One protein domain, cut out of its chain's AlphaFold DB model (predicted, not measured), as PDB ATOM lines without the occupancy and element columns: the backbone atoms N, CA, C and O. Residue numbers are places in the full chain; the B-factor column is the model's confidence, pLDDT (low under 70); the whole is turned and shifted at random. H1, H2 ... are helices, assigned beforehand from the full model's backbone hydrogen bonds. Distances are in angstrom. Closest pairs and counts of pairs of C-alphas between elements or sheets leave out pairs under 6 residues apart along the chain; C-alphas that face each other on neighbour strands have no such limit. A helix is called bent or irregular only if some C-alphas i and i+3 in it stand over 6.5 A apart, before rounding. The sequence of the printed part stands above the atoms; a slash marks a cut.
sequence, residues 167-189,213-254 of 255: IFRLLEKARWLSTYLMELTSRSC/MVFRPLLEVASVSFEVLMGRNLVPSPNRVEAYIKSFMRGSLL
ATOM      1  N   ILE A 167      34.602  22.992 -11.163       81.94
ATOM      2  CA  ILE A 167      34.474  23.364  -9.750       81.94
ATOM      3  C   ILE A 167      33.386  24.427  -9.554       81.94
ATOM      4  O   ILE A 167      32.563  24.293  -8.655       81.94
ATOM      5  N   PHE A 168      33.291  25.424 -10.440       76.44
ATOM      6  CA  PHE A 168      32.273  26.472 -10.329       76.44
ATOM      7  C   PHE A 168      30.857  25.905 -10.508       76.44
ATOM      8  O   PHE A 168      29.947  26.256  -9.767       76.44
ATOM      9  N   ARG A 169      30.684  24.928 -11.412       79.44
ATOM     10  CA  ARG A 169      29.405  24.211 -11.575       79.44
ATOM     11  C   ARG A 169      29.036  23.361 -10.358       79.44
ATOM     12  O   ARG A 169      27.850  23.182 -10.092       79.44
ATOM     13  N   LEU A 170      30.020  22.803  -9.652       84.56
ATOM     14  CA  LEU A 170      29.781  22.050  -8.419       84.56
ATOM     15  C   LEU A 170      29.387  22.982  -7.271       84.56
ATOM     16  O   LEU A 170      28.408  22.701  -6.589       84.56
ATOM     17  N   LEU A 171      30.075  24.117  -7.122       84.81
ATOM     18  CA  LEU A 171      29.736  25.139  -6.129       84.81
ATOM     19  C   LEU A 171      28.356  25.752  -6.387       84.81
ATOM     20  O   LEU A 171      27.570  25.918  -5.459       84.81
ATOM     21  N   GLU A 172      28.011  26.017  -7.647       85.69
ATOM     22  CA  GLU A 172      26.685  26.518  -8.009       85.69
ATOM     23  C   GLU A 172      25.592  25.481  -7.704       85.69
ATOM     24  O   GLU A 172      24.574  25.824  -7.102       85.69
ATOM     25  N   LYS A 173      25.816  24.195  -8.012       91.06
ATOM     26  CA  LYS A 173      24.901  23.107  -7.620       91.06
ATOM     27  C   LYS A 173      24.760  22.978  -6.102       91.06
ATOM     28  O   LYS A 173      23.643  22.794  -5.628       91.06
ATOM     29  N   ALA A 174      25.854  23.091  -5.351       87.19
ATOM     30  CA  ALA A 174      25.826  23.060  -3.891       87.19
ATOM     31  C   ALA A 174      25.026  24.242  -3.325       87.19
ATOM     32  O   ALA A 174      24.194  24.051  -2.440       87.19
ATOM     33  N   ARG A 175      25.190  25.444  -3.898       91.12
ATOM     34  CA  ARG A 175      24.399  26.626  -3.533       91.12
ATOM     35  C   ARG A 175      22.903  26.399  -3.762       91.12
ATOM     36  O   ARG A 175      22.110  26.678  -2.870       91.12
ATOM     37  N   TRP A 176      22.526  25.846  -4.918       88.75
ATOM     38  CA  TRP A 176      21.133  25.508  -5.234       88.75
ATOM     39  C   TRP A 176      20.547  24.444  -4.296       88.75
ATOM     40  O   TRP A 176      19.406  24.577  -3.854       88.75
ATOM     41  N   LEU A 177      21.325  23.413  -3.955       89.94
ATOM     42  CA  LEU A 177      20.910  22.390  -2.992       89.94
ATOM     43  C   LEU A 177      20.728  22.974  -1.589       89.94
ATOM     44  O   LEU A 177      19.746  22.652  -0.932       89.94
ATOM     45  N   SER A 178      21.607  23.881  -1.157       86.50
ATOM     46  CA  SER A 178      21.473  24.571   0.130       86.50
ATOM     47  C   SER A 178      20.183  25.387   0.199       86.50
ATOM     48  O   SER A 178      19.431  25.264   1.161       86.50
ATOM     49  N   THR A 179      19.877  26.178  -0.837       83.00
ATOM     50  CA  THR A 179      18.622  26.948  -0.887       83.00
ATOM     51  C   THR A 179      17.392  26.044  -0.906       83.00
ATOM     52  O   THR A 179      16.409  26.330  -0.233       83.00
ATOM     53  N   TYR A 180      17.462  24.918  -1.620       84.19
ATOM     54  CA  TYR A 180      16.368  23.951  -1.689       84.19
ATOM     55  C   TYR A 180      16.121  23.255  -0.344       84.19
ATOM     56  O   TYR A 180      14.975  23.101   0.072       84.19
ATOM     57  N   LEU A 181      17.189  22.884   0.371       83.06
ATOM     58  CA  LEU A 181      17.093  22.304   1.711       83.06
ATOM     59  C   LEU A 181      16.545  23.308   2.728       83.06
ATOM     60  O   LEU A 181      15.709  22.927   3.543       83.06
ATOM     61  N   MET A 182      16.941  24.583   2.649       77.69
ATOM     62  CA  MET A 182      16.363  25.637   3.493       77.69
ATOM     63  C   MET A 182      14.875  25.871   3.210       77.69
ATOM     64  O   MET A 182      14.096  26.126   4.127       77.69
ATOM     65  N   GLU A 183      14.449  25.756   1.953       80.81
ATOM     66  CA  GLU A 183      13.035  25.875   1.598       80.81
ATOM     67  C   GLU A 183      12.220  24.665   2.087       80.81
ATOM     68  O   GLU A 183      11.098  24.822   2.572       80.81
ATOM     69  N   LEU A 184      12.795  23.460   2.034       73.94
ATOM     70  CA  LEU A 184      12.198  22.239   2.581       73.94
ATOM     71  C   LEU A 184      12.038  22.297   4.102       73.94
ATOM     72  O   LEU A 184      10.965  21.970   4.611       73.94
ATOM     73  N   THR A 185      13.061  22.749   4.828       71.06
ATOM     74  CA  THR A 185      12.974  22.904   6.287       71.06
ATOM     75  C   THR A 185      11.995  24.011   6.669       71.06
ATOM     76  O   THR A 185      11.170  23.803   7.556       71.06
ATOM     77  N   SER A 186      11.974  25.132   5.938       70.56
ATOM     78  CA  SER A 186      10.993  26.207   6.146       70.56
ATOM     79  C   SER A 186       9.547  25.725   5.950       70.56
ATOM     80  O   SER A 186       8.679  25.994   6.786       70.56
ATOM     81  N   ARG A 187       9.278  24.936   4.901       65.12
ATOM     82  CA  ARG A 187       7.947  24.353   4.653       65.12
ATOM     83  C   ARG A 187       7.567  23.291   5.687       65.12
ATOM     84  O   ARG A 187       6.400  23.219   6.066       65.12
ATOM     85  N   SER A 188       8.534  22.517   6.179       60.88
ATOM     86  CA  SER A 188       8.313  21.561   7.268       60.88
ATOM     87  C   SER A 188       7.928  22.269   8.573       60.88
ATOM     88  O   SER A 188       7.004  21.833   9.256       60.88
ATOM     89  N   CYS A 189       8.560  23.404   8.890       54.16
ATOM     90  CA  CYS A 189       8.224  24.210  10.068       54.16
ATOM     91  C   CYS A 189       6.867  24.924   9.942       54.16
ATOM     92  O   CYS A 189       6.176  25.108  10.941       54.16
ATOM     93  N   MET A 213      24.145  13.973  13.575       51.47
ATOM     94  CA  MET A 213      23.922  12.946  12.545       51.47
ATOM     95  C   MET A 213      23.558  13.527  11.169       51.47
ATOM     96  O   MET A 213      23.989  12.995  10.149       51.47
ATOM     97  N   VAL A 214      22.806  14.633  11.112       55.72
ATOM     98  CA  VAL A 214      22.407  15.262   9.835       55.72
ATOM     99  C   VAL A 214      23.548  16.092   9.240       55.72
ATOM    100  O   VAL A 214      23.703  16.159   8.020       55.72
ATOM    101  N   PHE A 215      24.386  16.693  10.088       56.03
ATOM    102  CA  PHE A 215      25.503  17.523   9.633       56.03
ATOM    103  C   PHE A 215      26.784  16.736   9.335       56.03
ATOM    104  O   PHE A 215      27.585  17.212   8.532       56.03
ATOM    105  N   ARG A 216      26.980  15.533   9.897       64.62
ATOM    106  CA  ARG A 216      28.179  14.709   9.643       64.62
ATOM    107  C   ARG A 216      28.448  14.451   8.153       64.62
ATOM    108  O   ARG A 216      29.552  14.762   7.713       64.62
ATOM    109  N   PRO A 217      27.468  13.996   7.346       70.94
ATOM    110  CA  PRO A 217      27.691  13.776   5.917       70.94
ATOM    111  C   PRO A 217      28.045  15.066   5.166       70.94
ATOM    112  O   PRO A 217      28.862  15.058   4.250       70.94
ATOM    113  N   LEU A 218      27.459  16.201   5.565       66.69
ATOM    114  CA  LEU A 218      27.751  17.503   4.958       66.69
ATOM    115  C   LEU A 218      29.159  17.995   5.314       66.69
ATOM    116  O   LEU A 218      29.843  18.548   4.453       66.69
ATOM    117  N   LEU A 219      29.610  17.758   6.548       73.75
ATOM    118  CA  LEU A 219      30.971  18.048   6.999       73.75
ATOM    119  C   LEU A 219      32.008  17.158   6.306       73.75
ATOM    120  O   LEU A 219      33.053  17.662   5.907       73.75
ATOM    121  N   GLU A 220      31.713  15.875   6.091       70.81
ATOM    122  CA  GLU A 220      32.587  14.969   5.334       70.81
ATOM    123  C   GLU A 220      32.711  15.404   3.868       70.81
ATOM    124  O   GLU A 220      33.820  15.518   3.345       70.81
ATOM    125  N   VAL A 221      31.595  15.750   3.216       73.50
ATOM    126  CA  VAL A 221      31.605  16.257   1.833       73.50
ATOM    127  C   VAL A 221      32.332  17.603   1.735       73.50
ATOM    128  O   VAL A 221      33.078  17.828   0.776       73.50
ATOM    129  N   ALA A 222      32.164  18.489   2.720       74.81
ATOM    130  CA  ALA A 222      32.881  19.759   2.782       74.81
ATOM    131  C   ALA A 222      34.388  19.555   3.006       74.81
ATOM    132  O   ALA A 222      35.185  20.217   2.344       74.81
ATOM    133  N   SER A 223      34.779  18.608   3.864       73.62
ATOM    134  CA  SER A 223      36.177  18.265   4.144       73.62
ATOM    135  C   SER A 223      36.884  17.706   2.906       73.62
ATOM    136  O   SER A 223      37.922  18.225   2.499       73.62
ATOM    137  N   VAL A 224      36.265  16.739   2.215       69.69
ATOM    138  CA  VAL A 224      36.806  16.171   0.965       69.69
ATOM    139  C   VAL A 224      36.899  17.239  -0.126       69.69
ATOM    140  O   VAL A 224      37.878  17.304  -0.868       69.69
ATOM    141  N   SER A 225      35.902  18.123  -0.213       72.38
ATOM    142  CA  SER A 225      35.933  19.238  -1.163       72.38
ATOM    143  C   SER A 225      37.051  20.229  -0.835       72.38
ATOM    144  O   SER A 225      37.691  20.731  -1.754       72.38
ATOM    145  N   PHE A 226      37.317  20.481   0.448       71.56
ATOM    146  CA  PHE A 226      38.389  21.361   0.908       71.56
ATOM    147  C   PHE A 226      39.777  20.772   0.630       71.56
ATOM    148  O   PHE A 226      40.653  21.479   0.141       71.56
ATOM    149  N   GLU A 227      39.966  19.471   0.846       69.00
ATOM    150  CA  GLU A 227      41.216  18.760   0.553       69.00
ATOM    151  C   GLU A 227      41.523  18.731  -0.955       69.00
ATOM    152  O   GLU A 227      42.664  18.917  -1.385       69.00
ATOM    153  N   VAL A 228      40.484  18.585  -1.786       70.38
ATOM    154  CA  VAL A 228      40.594  18.712  -3.247       70.38
ATOM    155  C   VAL A 228      40.893  20.155  -3.667       70.38
ATOM    156  O   VAL A 228      41.659  20.361  -4.608       70.38
ATOM    157  N   LEU A 229      40.322  21.153  -2.983       71.56
ATOM    158  CA  LEU A 229      40.514  22.573  -3.293       71.56
ATOM    159  C   LEU A 229      41.908  23.082  -2.894       71.56
ATOM    160  O   LEU A 229      42.487  23.892  -3.611       71.56
ATOM    161  N   MET A 230      42.449  22.604  -1.771       73.81
ATOM    162  CA  MET A 230      43.726  23.070  -1.214       73.81
ATOM    163  C   MET A 230      44.948  22.334  -1.770       73.81
ATOM    164  O   MET A 230      46.081  22.720  -1.482       73.81
ATOM    165  N   GLY A 231      44.737  21.308  -2.598       68.44
ATOM    166  CA  GLY A 231      45.802  20.435  -3.070       68.44
ATOM    167  C   GLY A 231      46.339  19.559  -1.933       68.44
ATOM    168  O   GLY A 231      46.463  19.978  -0.786       68.44
ATOM    169  N   ARG A 232      46.690  18.314  -2.256       64.69
ATOM    170  CA  ARG A 232      47.030  17.234  -1.304       64.69
ATOM    171  C   ARG A 232      48.258  17.464  -0.398       64.69
ATOM    172  O   ARG A 232      48.728  16.518   0.217       64.69
ATOM    173  N   ASN A 233      48.806  18.676  -0.325       53.28
ATOM    174  CA  ASN A 233      50.076  18.957   0.349       53.28
ATOM    175  C   ASN A 233      49.956  19.830   1.603       53.28
ATOM    176  O   ASN A 233      50.974  20.127   2.221       53.28
ATOM    177  N   LEU A 234      48.750  20.237   2.006       53.97
ATOM    178  CA  LEU A 234      48.541  20.998   3.238       53.97
ATOM    179  C   LEU A 234      47.381  20.389   4.021       53.97
ATOM    180  O   LEU A 234      46.227  20.738   3.787       53.97
ATOM    181  N   VAL A 235      47.694  19.489   4.957       62.00
ATOM    182  CA  VAL A 235      46.740  19.051   5.984       62.00
ATOM    183  C   VAL A 235      46.530  20.244   6.920       62.00
ATOM    184  O   VAL A 235      47.458  20.621   7.641       62.00
ATOM    185  N   PRO A 236      45.367  20.909   6.898       63.53
ATOM    186  CA  PRO A 236      45.112  22.015   7.802       63.53
ATOM    187  C   PRO A 236      44.911  21.442   9.204       63.53
ATOM    188  O   PRO A 236      44.303  20.385   9.365       63.53
ATOM    189  N   SER A 237      45.383  22.149  10.231       71.31
ATOM    190  CA  SER A 237      45.052  21.764  11.601       71.31
ATOM    191  C   SER A 237      43.522  21.757  11.783       71.31
ATOM    192  O   SER A 237      42.848  22.645  11.240       71.31
ATOM    193  N   PRO A 238      42.952  20.799  12.541       71.69
ATOM    194  CA  PRO A 238      41.502  20.672  12.733       71.69
ATOM    195  C   PRO A 238      40.850  21.997  13.162       71.69
ATOM    196  O   PRO A 238      39.822  22.410  12.626       71.69
ATOM    197  N   ASN A 239      41.546  22.738  14.029       68.06
ATOM    198  CA  ASN A 239      41.126  24.038  14.553       68.06
ATOM    199  C   ASN A 239      40.966  25.110  13.458       68.06
ATOM    200  O   ASN A 239      40.138  26.013  13.578       68.06
ATOM    201  N   ARG A 240      41.742  25.026  12.370       71.25
ATOM    202  CA  ARG A 240      41.702  25.996  11.265       71.25
ATOM    203  C   ARG A 240      40.535  25.733  10.313       71.25
ATOM    204  O   ARG A 240      39.935  26.687   9.824       71.25
ATOM    205  N   VAL A 241      40.191  24.462  10.091       75.88
ATOM    206  CA  VAL A 241      38.997  24.070   9.322       75.88
ATOM    207  C   VAL A 241      37.738  24.494  10.076       75.88
ATOM    208  O   VAL A 241      36.847  25.115   9.498       75.88
ATOM    209  N   GLU A 242      37.699  24.253  11.387       74.06
ATOM    210  CA  GLU A 242      36.565  24.636  12.227       74.06
ATOM    211  C   GLU A 242      36.367  26.160  12.280       74.06
ATOM    212  O   GLU A 242      35.241  26.645  12.148       74.06
ATOM    213  N   ALA A 243      37.451  26.936  12.393       75.25
ATOM    214  CA  ALA A 243      37.393  28.398  12.346       75.25
ATOM    215  C   ALA A 243      36.862  28.923  10.999       75.25
ATOM    216  O   ALA A 243      36.060  29.860  10.975       75.25
ATOM    217  N   TYR A 244      37.257  28.301   9.881       72.38
ATOM    218  CA  TYR A 244      36.783  28.677   8.549       72.38
ATOM    219  C   TYR A 244      35.291  28.370   8.366       72.38
ATOM    220  O   TYR A 244      34.538  29.228   7.907       72.38
ATOM    221  N   ILE A 245      34.836  27.193   8.809       76.62
ATOM    222  CA  ILE A 245      33.415  26.810   8.784       76.62
ATOM    223  C   ILE A 245      32.587  27.759   9.662       76.62
ATOM    224  O   ILE A 245      31.561  28.273   9.217       76.62
ATOM    225  N   LYS A 246      33.049  28.063  10.882       77.06
ATOM    226  CA  LYS A 246      32.385  29.018  11.786       77.06
ATOM    227  C   LYS A 246      32.298  30.423  11.182       77.06
ATOM    228  O   LYS A 246      31.262  31.075  11.312       77.06
ATOM    229  N   SER A 247      33.350  30.886  10.506       75.38
ATOM    230  CA  SER A 247      33.369  32.186   9.824       75.38
ATOM    231  C   SER A 247      32.408  32.222   8.629       75.38
ATOM    232  O   SER A 247      31.615  33.157   8.511       75.38
ATOM    233  N   PHE A 248      32.392  31.170   7.807       76.88
ATOM    234  CA  PHE A 248      31.492  31.042   6.660       76.88
ATOM    235  C   PHE A 248      30.011  31.030   7.074       76.88
ATOM    236  O   PHE A 248      29.181  31.719   6.473       76.88
ATOM    237  N   MET A 249      29.683  30.301   8.146       73.75
ATOM    238  CA  MET A 249      28.324  30.247   8.693       73.75
ATOM    239  C   MET A 249      27.894  31.587   9.307       73.75
ATOM    240  O   MET A 249      26.756  32.002   9.110       73.75
ATOM    241  N   ARG A 250      28.798  32.310   9.991       73.44
ATOM    242  CA  ARG A 250      28.508  33.661  10.516       73.44
ATOM    243  C   ARG A 250      28.293  34.691   9.408       73.44
ATOM    244  O   ARG A 250      27.393  35.512   9.530       73.44
ATOM    245  N   GLY A 251      29.078  34.639   8.332       67.19
ATOM    246  CA  GLY A 251      28.921  35.543   7.187       67.19
ATOM    247  C   GLY A 251      27.633  35.300   6.394       67.19
ATOM    248  O   GLY A 251      27.045  36.245   5.881       67.19
ATOM    249  N   SER A 252      27.160  34.052   6.345       58.69
ATOM    250  CA  SER A 252      25.922  33.687   5.641       58.69
ATOM    251  C   SER A 252      24.645  34.010   6.427       58.69
ATOM    252  O   SER A 252      23.574  34.035   5.834       58.69
ATOM    253  N   LEU A 253      24.741  34.253   7.740       45.62
ATOM    254  CA  LEU A 253      23.601  34.613   8.598       45.62
ATOM    255  C   LEU A 253      23.323  36.130   8.633       45.62
ATOM    256  O   LEU A 253      22.331  36.559   9.214       45.62
ATOM    257  N   LEU A 254      24.214  36.940   8.048       47.62
ATOM    258  CA  LEU A 254      24.127  38.408   7.996       47.62
ATOM    259  C   LEU A 254      23.605  38.942   6.646       47.62
ATOM    260  O   LEU A 254      23.636  40.153   6.425       47.62
TER     261      LEU A 254
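Overview. This is residues 167 to 189 and 213 to 254 of the 255 residues of an uncharacterized protein of Laccaria amethystina LaAM-08-1 (UniProt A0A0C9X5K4). A loose, open set of three helices with no two touching: H1, the longest, runs in nearly the opposite direction to H2 across a gap, and H2 and H3, joined by the link of residues 231 to 237, stand at a wide angle to each other. Residues 172 to 189 of H1 stick out free, and so do residues 213 to 218 of H2 and residues 246 to 254, of which 246 to 252 belong to H3. The printed part has 65 residues with three named helices, H1, H2 and H3 in chain order, and no named strand, and its class is all helix. It is loose, with a radius of gyration of the C-alphas of 13.6 A, and elongated, with spans of 42 by 26 by 25 A.

Along the chain. H1, residues 167 to 189, is 32.9 A from first to last C-alpha; it begins at C-alpha 167 at (34.474, 23.364, -9.750) and ends at C-alpha 189 at (8.224, 24.210, 10.068). H2, residues 213 to 230, is 26.2 A long. It is only just irregular: C-alphas 214 and 217 are 6.7 A apart. H3, residues 238 to 252, is 21.5 A long and ends at C-alpha 252 at (25.922, 33.687, 5.641).

Arrangement. H1 touches no helix; it is apart from H2 and from H3, with no C-alpha of either within 8 A. From its first to its last C-alpha, x falls from 34.474 to 8.224 in H1, while in H2 it rises from 23.922 to 43.726. H2 and H3 are near each other, with 5 pairs of C-alphas within 10 A and the closest C-alphas 8.3 A apart. In H3, x falls from 41.502 at Pro 238 to 25.922 at Ser 252, while y rises from 20.672 to 33.687. In H1 and H3 every O i to N i+4 pair is within hydrogen-bond range; in H2, 12 of 14 are.

Size, cuts and confidence. The two C-alphas farthest apart are those of Cys 189, the last residue of H1, and Asn 233, in the link from H2 to H3, at 43.3 A. Residues 190 to 212 are not printed, and C-alphas 189 and 213 are 19.5 A apart across this cut, which the link from H1 to H2 spans. The link from H2 to H3, 7 residues, is short. The mean pLDDT of the printed part is 72.0, and 21 residues are under 70, among them residues 187 to 189, 213 to 216, 231 to 236 and 251 to 254.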